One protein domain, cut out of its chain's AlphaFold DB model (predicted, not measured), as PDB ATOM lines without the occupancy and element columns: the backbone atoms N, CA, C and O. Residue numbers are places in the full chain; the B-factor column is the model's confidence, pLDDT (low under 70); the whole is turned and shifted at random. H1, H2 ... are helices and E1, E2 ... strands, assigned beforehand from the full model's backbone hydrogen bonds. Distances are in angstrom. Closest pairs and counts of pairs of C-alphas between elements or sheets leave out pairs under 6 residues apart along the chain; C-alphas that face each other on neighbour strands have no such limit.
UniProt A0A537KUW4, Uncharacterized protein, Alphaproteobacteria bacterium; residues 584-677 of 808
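This is residues 584 to 677 of the 808 residues of an uncharacterized protein of Alphaproteobacteria bacterium (UniProt A0A537KUW4). A small three-stranded sheet sits at one end of the domain, and three helices spread away from it, each with one end near the sheet; the helices' centres make a triangle, and H1 packs on both H2 and H3. The 94 printed residues hold three named helices and three named strands, in the order H1 E1 H2 E2 E3 H3, and the class is mostly helix. The sheet is antiparallel, in the order E1 E3 E2. The whole is compact, with a radius of gyration of the C-alphas of 12.8 A and spans of 41 by 29 by 21 A.

The strands are E1, residues 616 to 618, E3, residues 655 to 657, and E2, residues 647 to 649. H1, residues 596 to 607, begins at C-alpha (24.949, 28.223, 52.305) and is 16.4 A long. H2, residues 628 to 643, measures 22.3 A. H3, residues 659 to 675, measures 24.7 A and ends at C-alpha (31.398, 31.166, 39.247).

E1 and E3 are antiparallel, with N 618 and O 655 2.8 A apart. E2 and E3 form a hairpin, with N 656 and O 648 2.8 A apart. E1, H2 and E2 make a split strand-helix-strand unit, two strands running the same way with E3 between them, and a right-handed crossover. H1 only grazes the sheet with residues 604 to 607, H2 with 638 to 642 and H3 with 659 to 662. H1 touches H2 at a steep tilt of 69 degrees, only just short of about perpendicular; the closest C-alphas, of Ala 600 and Ala 634, are 4.9 A apart. H1 touches H3, opposite ways at a steep tilt of 40 degrees; the closest C-alphas, of Val 598 and Val 669, are 5.7 A apart. H2 and H3 are close but not clearly touching, with C-alphas 641 and 661 the closest at 6.2 A. Every O i to N i+4 pair is within hydrogen-bond range in H1 and H2, and 11 of 13 in H3.

The C-alphas farthest apart, of Leu 651 and Ala 677, are 42.4 A apart. The printed part has no cut and no long link. Residues 584 to 595 hold no named element. The mean pLDDT of the printed part is 73.5; it is under 70 in 25 residues, among them 584 to 590, 609 to 614 and 672 to 677.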
ATOM      1  N   MET A 584      17.990  24.365  30.426       42.44
ATOM      2  CA  MET A 584      18.628  23.068  30.123       42.44
ATOM      3  C   MET A 584      19.984  22.794  30.799       42.44
ATOM      4  O   MET A 584      20.585  21.769  30.490       42.44
ATOM      5  N   ARG A 585      20.500  23.621  31.730       45.38
ATOM      6  CA  ARG A 585      21.819  23.343  32.366       45.38
ATOM      7  C   ARG A 585      21.964  23.598  33.875       45.38
ATOM      8  O   ARG A 585      23.086  23.586  34.370       45.38
ATOM      9  N   VAL A 586      20.884  23.775  34.634       52.66
ATOM     10  CA  VAL A 586      20.978  23.999  36.092       52.66
ATOM     11  C   VAL A 586      20.576  22.734  36.846       52.66
ATOM     12  O   VAL A 586      19.495  22.194  36.626       52.66
ATOM     13  N   ASN A 587      21.452  22.237  37.725       58.28
ATOM     14  CA  ASN A 587      21.147  21.104  38.599       58.28
ATOM     15  C   ASN A 587      20.526  21.607  39.911       58.28
ATOM     16  O   ASN A 587      21.198  22.244  40.726       58.28
ATOM     17  N   TRP A 588      19.244  21.300  40.102       65.81
ATOM     18  CA  TRP A 588      18.416  21.820  41.193       65.81
ATOM     19  C   TRP A 588      18.580  21.077  42.527       65.81
ATOM     20  O   TRP A 588      18.147  21.583  43.557       65.81
ATOM     21  N   ALA A 589      19.255  19.922  42.544       69.88
ATOM     22  CA  ALA A 589      19.512  19.181  43.777       69.88
ATOM     23  C   ALA A 589      20.567  19.882  44.662       69.88
ATOM     24  O   ALA A 589      21.545  20.451  44.161       69.88
ATOM     25  N   VAL A 590      20.384  19.817  45.986       69.94
ATOM     26  CA  VAL A 590      21.351  20.310  46.987       69.94
ATOM     27  C   VAL A 590      22.568  19.378  47.029       69.94
ATOM     28  O   VAL A 590      22.402  18.169  47.195       69.94
ATOM     29  N   ARG A 591      23.789  19.916  46.886       72.44
ATOM     30  CA  ARG A 591      25.048  19.145  46.967       72.44
ATOM     31  C   ARG A 591      25.859  19.484  48.229       72.44
ATOM     32  O   ARG A 591      25.769  20.610  48.709       72.44
ATOM     33  N   PRO A 592      26.727  18.574  48.721       60.81
ATOM     34  CA  PRO A 592      27.519  18.785  49.943       60.81
ATOM     35  C   PRO A 592      28.568  19.913  49.873       60.81
ATOM     36  O   PRO A 592      29.207  20.196  50.879       60.81
ATOM     37  N   GLY A 593      28.782  20.520  48.701       67.06
ATOM     38  CA  GLY A 593      29.746  21.608  48.481       67.06
ATOM     39  C   GLY A 593      29.118  22.930  48.033       67.06
ATOM     40  O   GLY A 593      29.851  23.837  47.652       67.06
ATOM     41  N   ASP A 594      27.787  23.039  48.030       75.00
ATOM     42  CA  ASP A 594      27.097  24.277  47.662       75.00
ATOM     43  C   ASP A 594      27.232  25.319  48.791       75.00
ATOM     44  O   ASP A 594      27.095  24.993  49.971       75.00
ATOM     45  N   ALA A 595      27.454  26.590  48.438       78.12
ATOM     46  CA  ALA A 595      27.508  27.672  49.423       78.12
ATOM     47  C   ALA A 595      26.165  27.808  50.181       78.12
ATOM     48  O   ALA A 595      25.104  27.626  49.571       78.12
ATOM     49  N   PRO A 596      26.160  28.203  51.472       77.75
ATOM     50  CA  PRO A 596      24.949  28.223  52.305       77.75
ATOM     51  C   PRO A 596      23.782  29.027  51.707       77.75
ATOM     52  O   PRO A 596      22.621  28.633  51.827       77.75
ATOM     53  N   MET A 597      24.083  30.122  51.000       78.81
ATOM     54  CA  MET A 597      23.089  30.963  50.322       78.81
ATOM     55  C   MET A 597      22.456  30.280  49.096       78.81
ATOM     56  O   MET A 597      21.263  30.440  48.845       78.81
ATOM     57  N   VAL A 598      23.222  29.465  48.366       80.75
ATOM     58  CA  VAL A 598      22.740  28.694  47.207       80.75
ATOM     59  C   VAL A 598      21.867  27.537  47.675       80.75
ATOM     60  O   VAL A 598      20.809  27.281  47.100       80.75
ATOM     61  N   VAL A 599      22.258  26.877  48.769       80.75
ATOM     62  CA  VAL A 599      21.429  25.849  49.409       80.75
ATOM     63  C   VAL A 599      20.114  26.452  49.907       80.75
ATOM     64  O   VAL A 599      19.054  25.859  49.704       80.75
ATOM     65  N   ALA A 600      20.154  27.658  50.482       82.00
ATOM     66  CA  ALA A 600      18.955  28.387  50.883       82.00
ATOM     67  C   ALA A 600      18.031  28.673  49.688       82.00
ATOM     68  O   ALA A 600      16.849  28.331  49.748       82.00
ATOM     69  N   ALA A 601      18.555  29.210  48.582       81.50
ATOM     70  CA  ALA A 601      17.787  29.478  47.364       81.50
ATOM     71  C   ALA A 601      17.152  28.201  46.774       81.50
ATOM     72  O   ALA A 601      15.945  28.166  46.527       81.50
ATOM     73  N   LYS A 602      17.926  27.111  46.655       83.81
ATOM     74  CA  LYS A 602      17.423  25.797  46.209       83.81
ATOM     75  C   LYS A 602      16.336  25.247  47.138       83.81
ATOM     76  O   LYS A 602      15.341  24.706  46.663       83.81
ATOM     77  N   SER A 603      16.488  25.414  48.454       81.19
ATOM     78  CA  SER A 603      15.489  24.958  49.429       81.19
ATOM     79  C   SER A 603      14.164  25.727  49.326       81.19
ATOM     80  O   SER A 603      13.103  25.116  49.455       81.19
ATOM     81  N   ILE A 604      14.206  27.036  49.032       81.12
ATOM     82  CA  ILE A 604      13.004  27.854  48.806       81.12
ATOM     83  C   ILE A 604      12.275  27.371  47.550       81.12
ATOM     84  O   ILE A 604      11.068  27.149  47.615       81.12
ATOM     85  N   LEU A 605      12.993  27.157  46.441       80.19
ATOM     86  CA  LEU A 605      12.401  26.670  45.189       80.19
ATOM     87  C   LEU A 605      11.792  25.272  45.342       80.19
ATOM     88  O   LEU A 605      10.686  25.039  44.870       80.19
ATOM     89  N   HIS A 606      12.455  24.362  46.060       78.94
ATOM     90  CA  HIS A 606      11.912  23.024  46.313       78.94
ATOM     91  C   HIS A 606      10.658  23.026  47.196       78.94
ATOM     92  O   HIS A 606       9.774  22.189  47.017       78.94
ATOM     93  N   ALA A 607      10.582  23.937  48.167       76.56
ATOM     94  CA  ALA A 607       9.433  24.038  49.059       76.56
ATOM     95  C   ALA A 607       8.269  24.845  48.459       76.56
ATOM     96  O   ALA A 607       7.131  24.723  48.929       76.56
ATOM     97  N   ALA A 608       8.538  25.679  47.455       76.06
ATOM     98  CA  ALA A 608       7.539  26.483  46.775       76.06
ATOM     99  C   ALA A 608       6.681  25.596  45.857       76.06
ATOM    100  O   ALA A 608       7.182  24.925  44.962       76.06
ATOM    101  N   ARG A 609       5.364  25.569  46.091       69.81
ATOM    102  CA  ARG A 609       4.415  24.820  45.253       69.81
ATOM    103  C   ARG A 609       3.823  25.720  44.181       69.81
ATOM    104  O   ARG A 609       3.376  26.822  44.506       69.81
ATOM    105  N   ASP A 610       3.744  25.223  42.951       66.19
ATOM    106  CA  ASP A 610       3.146  25.955  41.834       66.19
ATOM    107  C   ASP A 610       1.703  26.384  42.132       66.19
ATOM    108  O   ASP A 610       0.873  25.630  42.650       66.19
ATOM    109  N   ASN A 611       1.408  27.635  41.794       60.06
ATOM    110  CA  ASN A 611       0.111  28.276  41.918       60.06
ATOM    111  C   ASN A 611      -0.257  28.935  40.571       60.06
ATOM    112  O   ASN A 611       0.552  29.020  39.647       60.06
ATOM    113  N   ARG A 612      -1.505  29.390  40.410       52.66
ATOM    114  CA  ARG A 612      -1.974  29.954  39.128       52.66
ATOM    115  C   ARG A 612      -1.100  31.143  38.680       52.66
ATOM    116  O   ARG A 612      -0.647  31.936  39.508       52.66
ATOM    117  N   ASN A 613      -0.918  31.276  37.364       52.72
ATOM    118  CA  ASN A 613      -0.183  32.355  36.681       52.72
ATOM    119  C   ASN A 613       1.337  32.391  36.941       52.72
ATOM    120  O   ASN A 613       1.917  33.471  37.008       52.72
ATOM    121  N   GLY A 614       1.981  31.231  37.113       56.50
ATOM    122  CA  GLY A 614       3.444  31.143  37.264       56.50
ATOM    123  C   GLY A 614       3.980  31.657  38.604       56.50
ATOM    124  O   GLY A 614       5.180  31.844  38.749       56.50
ATOM    125  N   SER A 615       3.093  31.905  39.571       70.56
ATOM    126  CA  SER A 615       3.450  32.220  40.957       70.56
ATOM    127  C   SER A 615       3.603  30.934  41.768       70.56
ATOM    128  O   SER A 615       3.010  29.915  41.419       70.56
ATOM    129  N   ALA A 616       4.329  30.978  42.884       77.31
ATOM    130  CA  ALA A 616       4.470  29.833  43.780       77.31
ATOM    131  C   ALA A 616       4.126  30.187  45.229       77.31
ATOM    132  O   ALA A 616       4.237  31.330  45.673       77.31
ATOM    133  N   LEU A 617       3.659  29.199  45.984       79.62
ATOM    134  CA  LEU A 617       3.297  29.339  47.390       79.62
ATOM    135  C   LEU A 617       4.315  28.622  48.265       79.62
ATOM    136  O   LEU A 617       4.460  27.402  48.195       79.62
ATOM    137  N   LEU A 618       4.954  29.382  49.148       82.75
ATOM    138  CA  LEU A 618       5.827  28.860  50.184       82.75
ATOM    139  C   LEU A 618       5.004  28.602  51.462       82.75
ATOM    140  O   LEU A 618       4.342  29.521  51.975       82.75
ATOM    141  N   PRO A 619       4.984  27.365  51.984       80.12
ATOM    142  CA  PRO A 619       4.173  27.017  53.143       80.12
ATOM    143  C   PRO A 619       4.656  27.730  54.414       80.12
ATOM    144  O   PRO A 619       5.837  28.016  54.582       80.12
ATOM    145  N   LYS A 620       3.736  27.985  55.354       78.31
ATOM    146  CA  LYS A 620       4.034  28.662  56.635       78.31
ATOM    147  C   LYS A 620       5.076  27.909  57.483       78.31
ATOM    148  O   LYS A 620       5.746  28.524  58.306       78.31
ATOM    149  N   THR A 621       5.183  26.595  57.294       76.81
ATOM    150  CA  THR A 621       6.120  25.700  57.990       76.81
ATOM    151  C   THR A 621       7.526  25.696  57.382       76.81
ATOM    152  O   THR A 621       8.421  25.058  57.927       76.81
ATOM    153  N   PHE A 622       7.757  26.417  56.280       77.38
ATOM    154  CA  PHE A 622       9.082  26.524  55.677       77.38
ATOM    155  C   PHE A 622      10.098  27.146  56.651       77.38
ATOM    156  O   PHE A 622       9.806  28.142  57.313       77.38
ATOM    157  N   GLY A 623      11.298  26.560  56.745       70.06
ATOM    158  CA  GLY A 623      12.343  27.009  57.676       70.06
ATOM    159  C   GLY A 623      12.347  26.326  59.043       70.06
ATOM    160  O   GLY A 623      13.161  26.703  59.887       70.06
ATOM    161  N   GLN A 624      11.455  25.365  59.304       76.31
ATOM    162  CA  GLN A 624      11.455  24.612  60.566       76.31
ATOM    163  C   GLN A 624      12.556  23.541  60.604       76.31
ATOM    164  O   GLN A 624      13.255  23.460  61.608       76.31
ATOM    165  N   ASP A 625      12.794  22.852  59.484       74.88
ATOM    166  CA  ASP A 625      13.750  21.732  59.386       74.88
ATOM    167  C   ASP A 625      15.113  22.128  58.774       74.88
ATOM    168  O   ASP A 625      15.932  21.275  58.439       74.88
ATOM    169  N   LEU A 626      15.361  23.429  58.587       81.81
ATOM    170  CA  LEU A 626      16.602  23.953  58.001       81.81
ATOM    171  C   LEU A 626      17.642  24.255  59.091       81.81
ATOM    172  O   LEU A 626      17.296  24.755  60.164       81.81
ATOM    173  N   THR A 627      18.926  24.013  58.799       83.06
ATOM    174  CA  THR A 627      20.029  24.415  59.691       83.06
ATOM    175  C   THR A 627      20.012  25.937  59.906       83.06
ATOM    176  O   THR A 627      19.561  26.677  59.023       83.06
ATOM    177  N   PRO A 628      20.477  26.443  61.066       81.69
ATOM    178  CA  PRO A 628      20.347  27.860  61.418       81.69
ATOM    179  C   PRO A 628      20.970  28.798  60.377       81.69
ATOM    180  O   PRO A 628      20.369  29.811  60.031       81.69
ATOM    181  N   GLU A 629      22.108  28.412  59.802       79.62
ATOM    182  CA  GLU A 629      22.809  29.191  58.779       79.62
ATOM    183  C   GLU A 629      22.036  29.265  57.448       79.62
ATOM    184  O   GLU A 629      21.904  30.332  56.847       79.62
ATOM    185  N   ILE A 630      21.438  28.157  56.994       82.69
ATOM    186  CA  ILE A 630      20.620  28.142  55.769       82.69
ATOM    187  C   ILE A 630      19.316  28.914  55.995       82.69
ATOM    188  O   ILE A 630      18.849  29.645  55.121       82.69
ATOM    189  N   LYS A 631      18.735  28.795  57.190       81.81
ATOM    190  CA  LYS A 631      17.512  29.499  57.580       81.81
ATOM    191  C   LYS A 631      17.700  31.014  57.619       81.81
ATOM    192  O   LYS A 631      16.803  31.747  57.192       81.81
ATOM    193  N   GLU A 632      18.839  31.493  58.113       82.12
ATOM    194  CA  GLU A 632      19.157  32.920  58.125       82.12
ATOM    195  C   GLU A 632      19.285  33.466  56.700       82.12
ATOM    196  O   GLU A 632      18.604  34.435  56.354       82.12
ATOM    197  N   ASN A 633      20.036  32.773  55.840       83.31
ATOM    198  CA  ASN A 633      20.174  33.129  54.426       83.31
ATOM    199  C   ASN A 633      18.825  33.100  53.682       83.31
ATOM    200  O   ASN A 633      18.479  34.052  52.982       83.31
ATOM    201  N   ALA A 634      17.996  32.073  53.899       83.00
ATOM    202  CA  ALA A 634      16.657  31.996  53.312       83.00
ATOM    203  C   ALA A 634      15.761  33.160  53.773       83.00
ATOM    204  O   ALA A 634      14.997  33.724  52.989       83.00
ATOM    205  N   THR A 635      15.883  33.567  55.039       84.06
ATOM    206  CA  THR A 635      15.141  34.708  55.590       84.06
ATOM    207  C   THR A 635      15.602  36.029  54.976       84.06
ATOM    208  O   THR A 635      14.769  36.901  54.722       84.06
ATOM    209  N   GLN A 636      16.902  36.197  54.721       83.62
ATOM    210  CA  GLN A 636      17.434  37.387  54.054       83.62
ATOM    211  C   GLN A 636      16.923  37.495  52.612       83.62
ATOM    212  O   GLN A 636      16.405  38.553  52.248       83.62
ATOM    213  N   ILE A 637      16.954  36.394  51.849       84.56
ATOM    214  CA  ILE A 637      16.395  36.329  50.488       84.56
ATOM    215  C   ILE A 637      14.905  36.693  50.519       84.56
ATOM    216  O   ILE A 637      14.471  37.615  49.834       84.56
ATOM    217  N   ILE A 638      14.113  36.064  51.393       84.31
ATOM    218  CA  ILE A 638      12.675  36.353  51.505       84.31
ATOM    219  C   ILE A 638      12.411  37.817  51.892       84.31
ATOM    220  O   ILE A 638      11.514  38.449  51.335       84.31
ATOM    221  N   ARG A 639      13.177  38.393  52.827       83.81
ATOM    222  CA  ARG A 639      13.031  39.811  53.203       83.81
ATOM    223  C   ARG A 639      13.361  40.739  52.042       83.81
ATOM    224  O   ARG A 639      12.690  41.760  51.902       83.81
ATOM    225  N   HIS A 640      14.369  40.403  51.242       81.50
ATOM    226  CA  HIS A 640      14.705  41.154  50.039       81.50
ATOM    227  C   HIS A 640      13.531  41.150  49.051       81.50
ATOM    228  O   HIS A 640      13.049  42.216  48.678       81.50
ATOM    229  N   LEU A 641      12.963  39.976  48.769       82.69
ATOM    230  CA  LEU A 641      11.807  39.822  47.877       82.69
ATOM    231  C   LEU A 641      10.560  40.568  48.379       82.69
ATOM    232  O   LEU A 641       9.843  41.211  47.613       82.69
ATOM    233  N   VAL A 642      10.309  40.548  49.692       80.31
ATOM    234  CA  VAL A 642       9.200  41.308  50.290       80.31
ATOM    235  C   VAL A 642       9.437  42.817  50.184       80.31
ATOM    236  O   VAL A 642       8.501  43.559  49.880       80.31
ATOM    237  N   ARG A 643      10.674  43.299  50.386       75.81
ATOM    238  CA  ARG A 643      11.018  44.722  50.192       75.81
ATOM    239  C   ARG A 643      10.850  45.151  48.737       75.81
ATOM    240  O   ARG A 643      10.292  46.219  48.497       75.81
ATOM    241  N   ASN A 644      11.239  44.296  47.794       74.56
ATOM    242  CA  ASN A 644      11.074  44.523  46.356       74.56
ATOM    243  C   ASN A 644       9.622  44.327  45.882       74.56
ATOM    244  O   ASN A 644       9.322  44.523  44.709       74.56
ATOM    245  N   ARG A 645       8.700  43.990  46.799       69.69
ATOM    246  CA  ARG A 645       7.273  43.735  46.548       69.69
ATOM    247  C   ARG A 645       6.994  42.567  45.591       69.69
ATOM    248  O   ARG A 645       5.865  42.438  45.124       69.69
ATOM    249  N   SER A 646       7.972  41.694  45.357       74.00
ATOM    250  CA  SER A 646       7.841  40.472  44.553       74.00
ATOM    251  C   SER A 646       7.387  39.259  45.389       74.00
ATOM    252  O   SER A 646       7.036  38.212  44.845       74.00
ATOM    253  N   ALA A 647       7.290  39.408  46.718       80.56
ATOM    254  CA  ALA A 647       6.678  38.428  47.618       80.56
ATOM    255  C   ALA A 647       5.774  39.080  48.682       80.56
ATOM    256  O   ALA A 647       6.090  40.144  49.214       80.56
ATOM    257  N   TRP A 648       4.668  38.426  49.062       80.25
ATOM    258  CA  TRP A 648       3.811  38.887  50.168       80.25
ATOM    259  C   TRP A 648       3.120  37.757  50.930       80.25
ATOM    260  O   TRP A 648       2.913  36.651  50.432       80.25
ATOM    261  N   ARG A 649       2.711  38.043  52.170       78.25
ATOM    262  CA  ARG A 649       2.060  37.068  53.055       78.25
ATOM    263  C   ARG A 649       0.548  37.041  52.821       78.25
ATOM    264  O   ARG A 649      -0.094  38.088  52.827       78.25
ATOM    265  N   ARG A 650      -0.035  35.855  52.624       75.12
ATOM    266  CA  ARG A 650      -1.496  35.678  52.498       75.12
ATOM    267  C   ARG A 650      -2.173  35.519  53.864       75.12
ATOM    268  O   ARG A 650      -1.540  35.095  54.835       75.12
ATOM    269  N   LEU A 651      -3.484  35.793  53.921       52.50
ATOM    270  CA  LEU A 651      -4.333  35.364  55.042       52.50
ATOM    271  C   LEU A 651      -4.241  33.829  55.148       52.50
ATOM    272  O   LEU A 651      -4.610  33.127  54.212       52.50
ATOM    273  N   GLY A 652      -3.666  33.327  56.245       58.25
ATOM    274  CA  GLY A 652      -3.285  31.914  56.428       58.25
ATOM    275  C   GLY A 652      -1.788  31.703  56.714       58.25
ATOM    276  O   GLY A 652      -1.387  30.660  57.226       58.25
ATOM    277  N   GLY A 653      -0.953  32.719  56.477       63.12
ATOM    278  CA  GLY A 653       0.443  32.763  56.917       63.12
ATOM    279  C   GLY A 653       1.469  32.133  55.970       63.12
ATOM    280  O   GLY A 653       2.658  32.241  56.272       63.12
ATOM    281  N   SER A 654       1.038  31.542  54.850       78.56
ATOM    282  CA  SER A 654       1.899  31.188  53.713       78.56
ATOM    283  C   SER A 654       2.357  32.437  52.952       78.56
ATOM    284  O   SER A 654       1.701  33.486  52.984       78.56
ATOM    285  N   LEU A 655       3.503  32.328  52.283       80.88
ATOM    286  CA  LEU A 655       4.089  33.406  51.493       80.88
ATOM    287  C   LEU A 655       3.845  33.129  50.007       80.88
ATOM    288  O   LEU A 655       4.162  32.047  49.522       80.88
ATOM    289  N   LEU A 656       3.257  34.085  49.293       81.19
ATOM    290  CA  LEU A 656       3.118  34.029  47.842       81.19
ATOM    291  C   LEU A 656       4.352  34.671  47.205       81.19
ATOM    292  O   LEU A 656       4.664  35.823  47.505       81.19
ATOM    293  N   LEU A 657       5.016  33.918  46.336       81.94
ATOM    294  CA  LEU A 657       6.131  34.336  45.498       81.94
ATOM    295  C   LEU A 657       5.594  34.581  44.088       81.94
ATOM    296  O   LEU A 657       5.004  33.686  43.482       81.94
ATOM    297  N   LEU A 658       5.746  35.802  43.585       76.69
ATOM    298  CA  LEU A 658       5.387  36.136  42.209       76.69
ATOM    299  C   LEU A 658       6.425  35.578  41.214       76.69
ATOM    300  O   LEU A 658       7.526  35.216  41.634       76.69
ATOM    301  N   PRO A 659       6.114  35.512  39.906       71.50
ATOM    302  CA  PRO A 659       7.053  35.019  38.895       71.50
ATOM    303  C   PRO A 659       8.404  35.749  38.910       71.50
ATOM    304  O   PRO A 659       9.444  35.123  38.728       71.50
ATOM    305  N   GLU A 660       8.407  37.055  39.193       72.25
ATOM    306  CA  GLU A 660       9.629  37.859  39.286       72.25
ATOM    307  C   GLU A 660      10.493  37.436  40.483       72.25
ATOM    308  O   GLU A 660      11.713  37.370  40.374       72.25
ATOM    309  N   ALA A 661       9.867  37.063  41.607       77.44
ATOM    310  CA  ALA A 661      10.588  36.538  42.765       77.44
ATOM    311  C   ALA A 661      11.221  35.173  42.484       77.44
ATOM    312  O   ALA A 661      12.313  34.898  42.973       77.44
ATOM    313  N   LEU A 662      10.556  34.317  41.704       77.31
ATOM    314  CA  LEU A 662      11.126  33.032  41.297       77.31
ATOM    315  C   LEU A 662      12.338  33.235  40.383       77.31
ATOM    316  O   LEU A 662      13.361  32.605  40.617       77.31
ATOM    317  N   GLY A 663      12.261  34.179  39.438       72.44
ATOM    318  CA  GLY A 663      13.394  34.547  38.587       72.44
ATOM    319  C   GLY A 663      14.606  35.056  39.376       72.44
ATOM    320  O   GLY A 663      15.724  34.622  39.119       72.44
ATOM    321  N   GLU A 664      14.398  35.910  40.385       75.81
ATOM    322  CA  GLU A 664      15.484  36.391  41.258       75.81
ATOM    323  C   GLU A 664      16.120  35.254  42.080       75.81
ATOM    324  O   GLU A 664      17.341  35.191  42.222       75.81
ATOM    325  N   ILE A 665      15.316  34.318  42.604       79.62
ATOM    326  CA  ILE A 665      15.845  33.161  43.344       79.62
ATOM    327  C   ILE A 665      16.605  32.215  42.400       79.62
ATOM    328  O   ILE A 665      17.658  31.691  42.769       79.62
ATOM    329  N   GLU A 666      16.102  32.005  41.183       76.75
ATOM    330  CA  GLU A 666      16.762  31.207  40.146       76.75
ATOM    331  C   GLU A 666      18.103  31.828  39.722       76.75
ATOM    332  O   GLU A 666      19.078  31.095  39.544       76.75
ATOM    333  N   GLN A 667      18.186  33.161  39.653       78.19
ATOM    334  CA  GLN A 667      19.412  33.890  39.325       78.19
ATOM    335  C   GLN A 667      20.530  33.661  40.357       78.19
ATOM    336  O   GLN A 667      21.679  33.433  39.985       78.19
ATOM    337  N   ILE A 668      20.197  33.614  41.652       77.38
ATOM    338  CA  ILE A 668      21.170  33.298  42.716       77.38
ATOM    339  C   ILE A 668      21.794  31.908  42.497       77.38
ATOM    340  O   ILE A 668      22.985  31.697  42.743       77.38
ATOM    341  N   VAL A 669      21.001  30.940  42.024       76.88
ATOM    342  CA  VAL A 669      21.488  29.581  41.752       76.88
ATOM    343  C   VAL A 669      22.359  29.564  40.494       76.88
ATOM    344  O   VAL A 669      23.445  28.982  40.526       76.88
ATOM    345  N   THR A 670      21.939  30.225  39.413       73.00
ATOM    346  CA  THR A 670      22.674  30.233  38.139       73.00
ATOM    347  C   THR A 670      24.004  30.978  38.224       73.00
ATOM    348  O   THR A 670      25.017  30.454  37.754       73.00
ATOM    349  N   GLU A 671      24.049  32.136  38.885       71.38
ATOM    350  CA  GLU A 671      25.279  32.922  39.062       71.38
ATOM    351  C   GLU A 671      26.352  32.134  39.823       71.38
ATOM    352  O   GLU A 671      27.517  32.137  39.424       71.38
ATOM    353  N   SER A 672      25.956  31.369  40.847       65.38
ATOM    354  CA  SER A 672      26.880  30.520  41.616       65.38
ATOM    355  C   SER A 672      27.432  29.332  40.816       65.38
ATOM    356  O   SER A 672      28.590  28.929  40.984       65.38
ATOM    357  N   THR A 673      26.619  28.771  39.911       59.88
ATOM    358  CA  THR A 673      27.057  27.693  39.014       59.88
ATOM    359  C   THR A 673      27.996  28.197  37.923       59.88
ATOM    360  O   THR A 673      28.883  27.449  37.517       59.88
ATOM    361  N   ALA A 674      27.860  29.460  37.502       58.31
ATOM    362  CA  ALA A 674      28.792  30.104  36.580       58.31
ATOM    363  C   ALA A 674      30.147  30.389  37.255       58.31
ATOM    364  O   ALA A 674      31.185  30.029  36.709       58.31
ATOM    365  N   THR A 675      30.151  30.903  38.492       56.34
ATOM    366  CA  THR A 675      31.398  31.166  39.247       56.34
ATOM    367  C   THR A 675      32.146  29.892  39.648       56.34
ATOM    368  O   THR A 675      33.370  29.898  39.735       56.34
ATOM    369  N   SER A 676      31.444  28.772  39.852       51.97
ATOM    370  CA  SER A 676      32.081  27.475  40.140       51.97
ATOM    371  C   SER A 676      32.672  26.788  38.898       51.97
ATOM    372  O   SER A 676      33.465  25.859  39.042       51.97
ATOM    373  N   ALA A 677      32.288  27.216  37.690       49.88
ATOM    374  CA  ALA A 677      32.761  26.653  36.423       49.88
ATOM    375  C   ALA A 677      34.025  27.349  35.869       49.88
ATOM    376  O   ALA A 677      34.667  26.794  34.981       49.88
TER     377      ALA A 677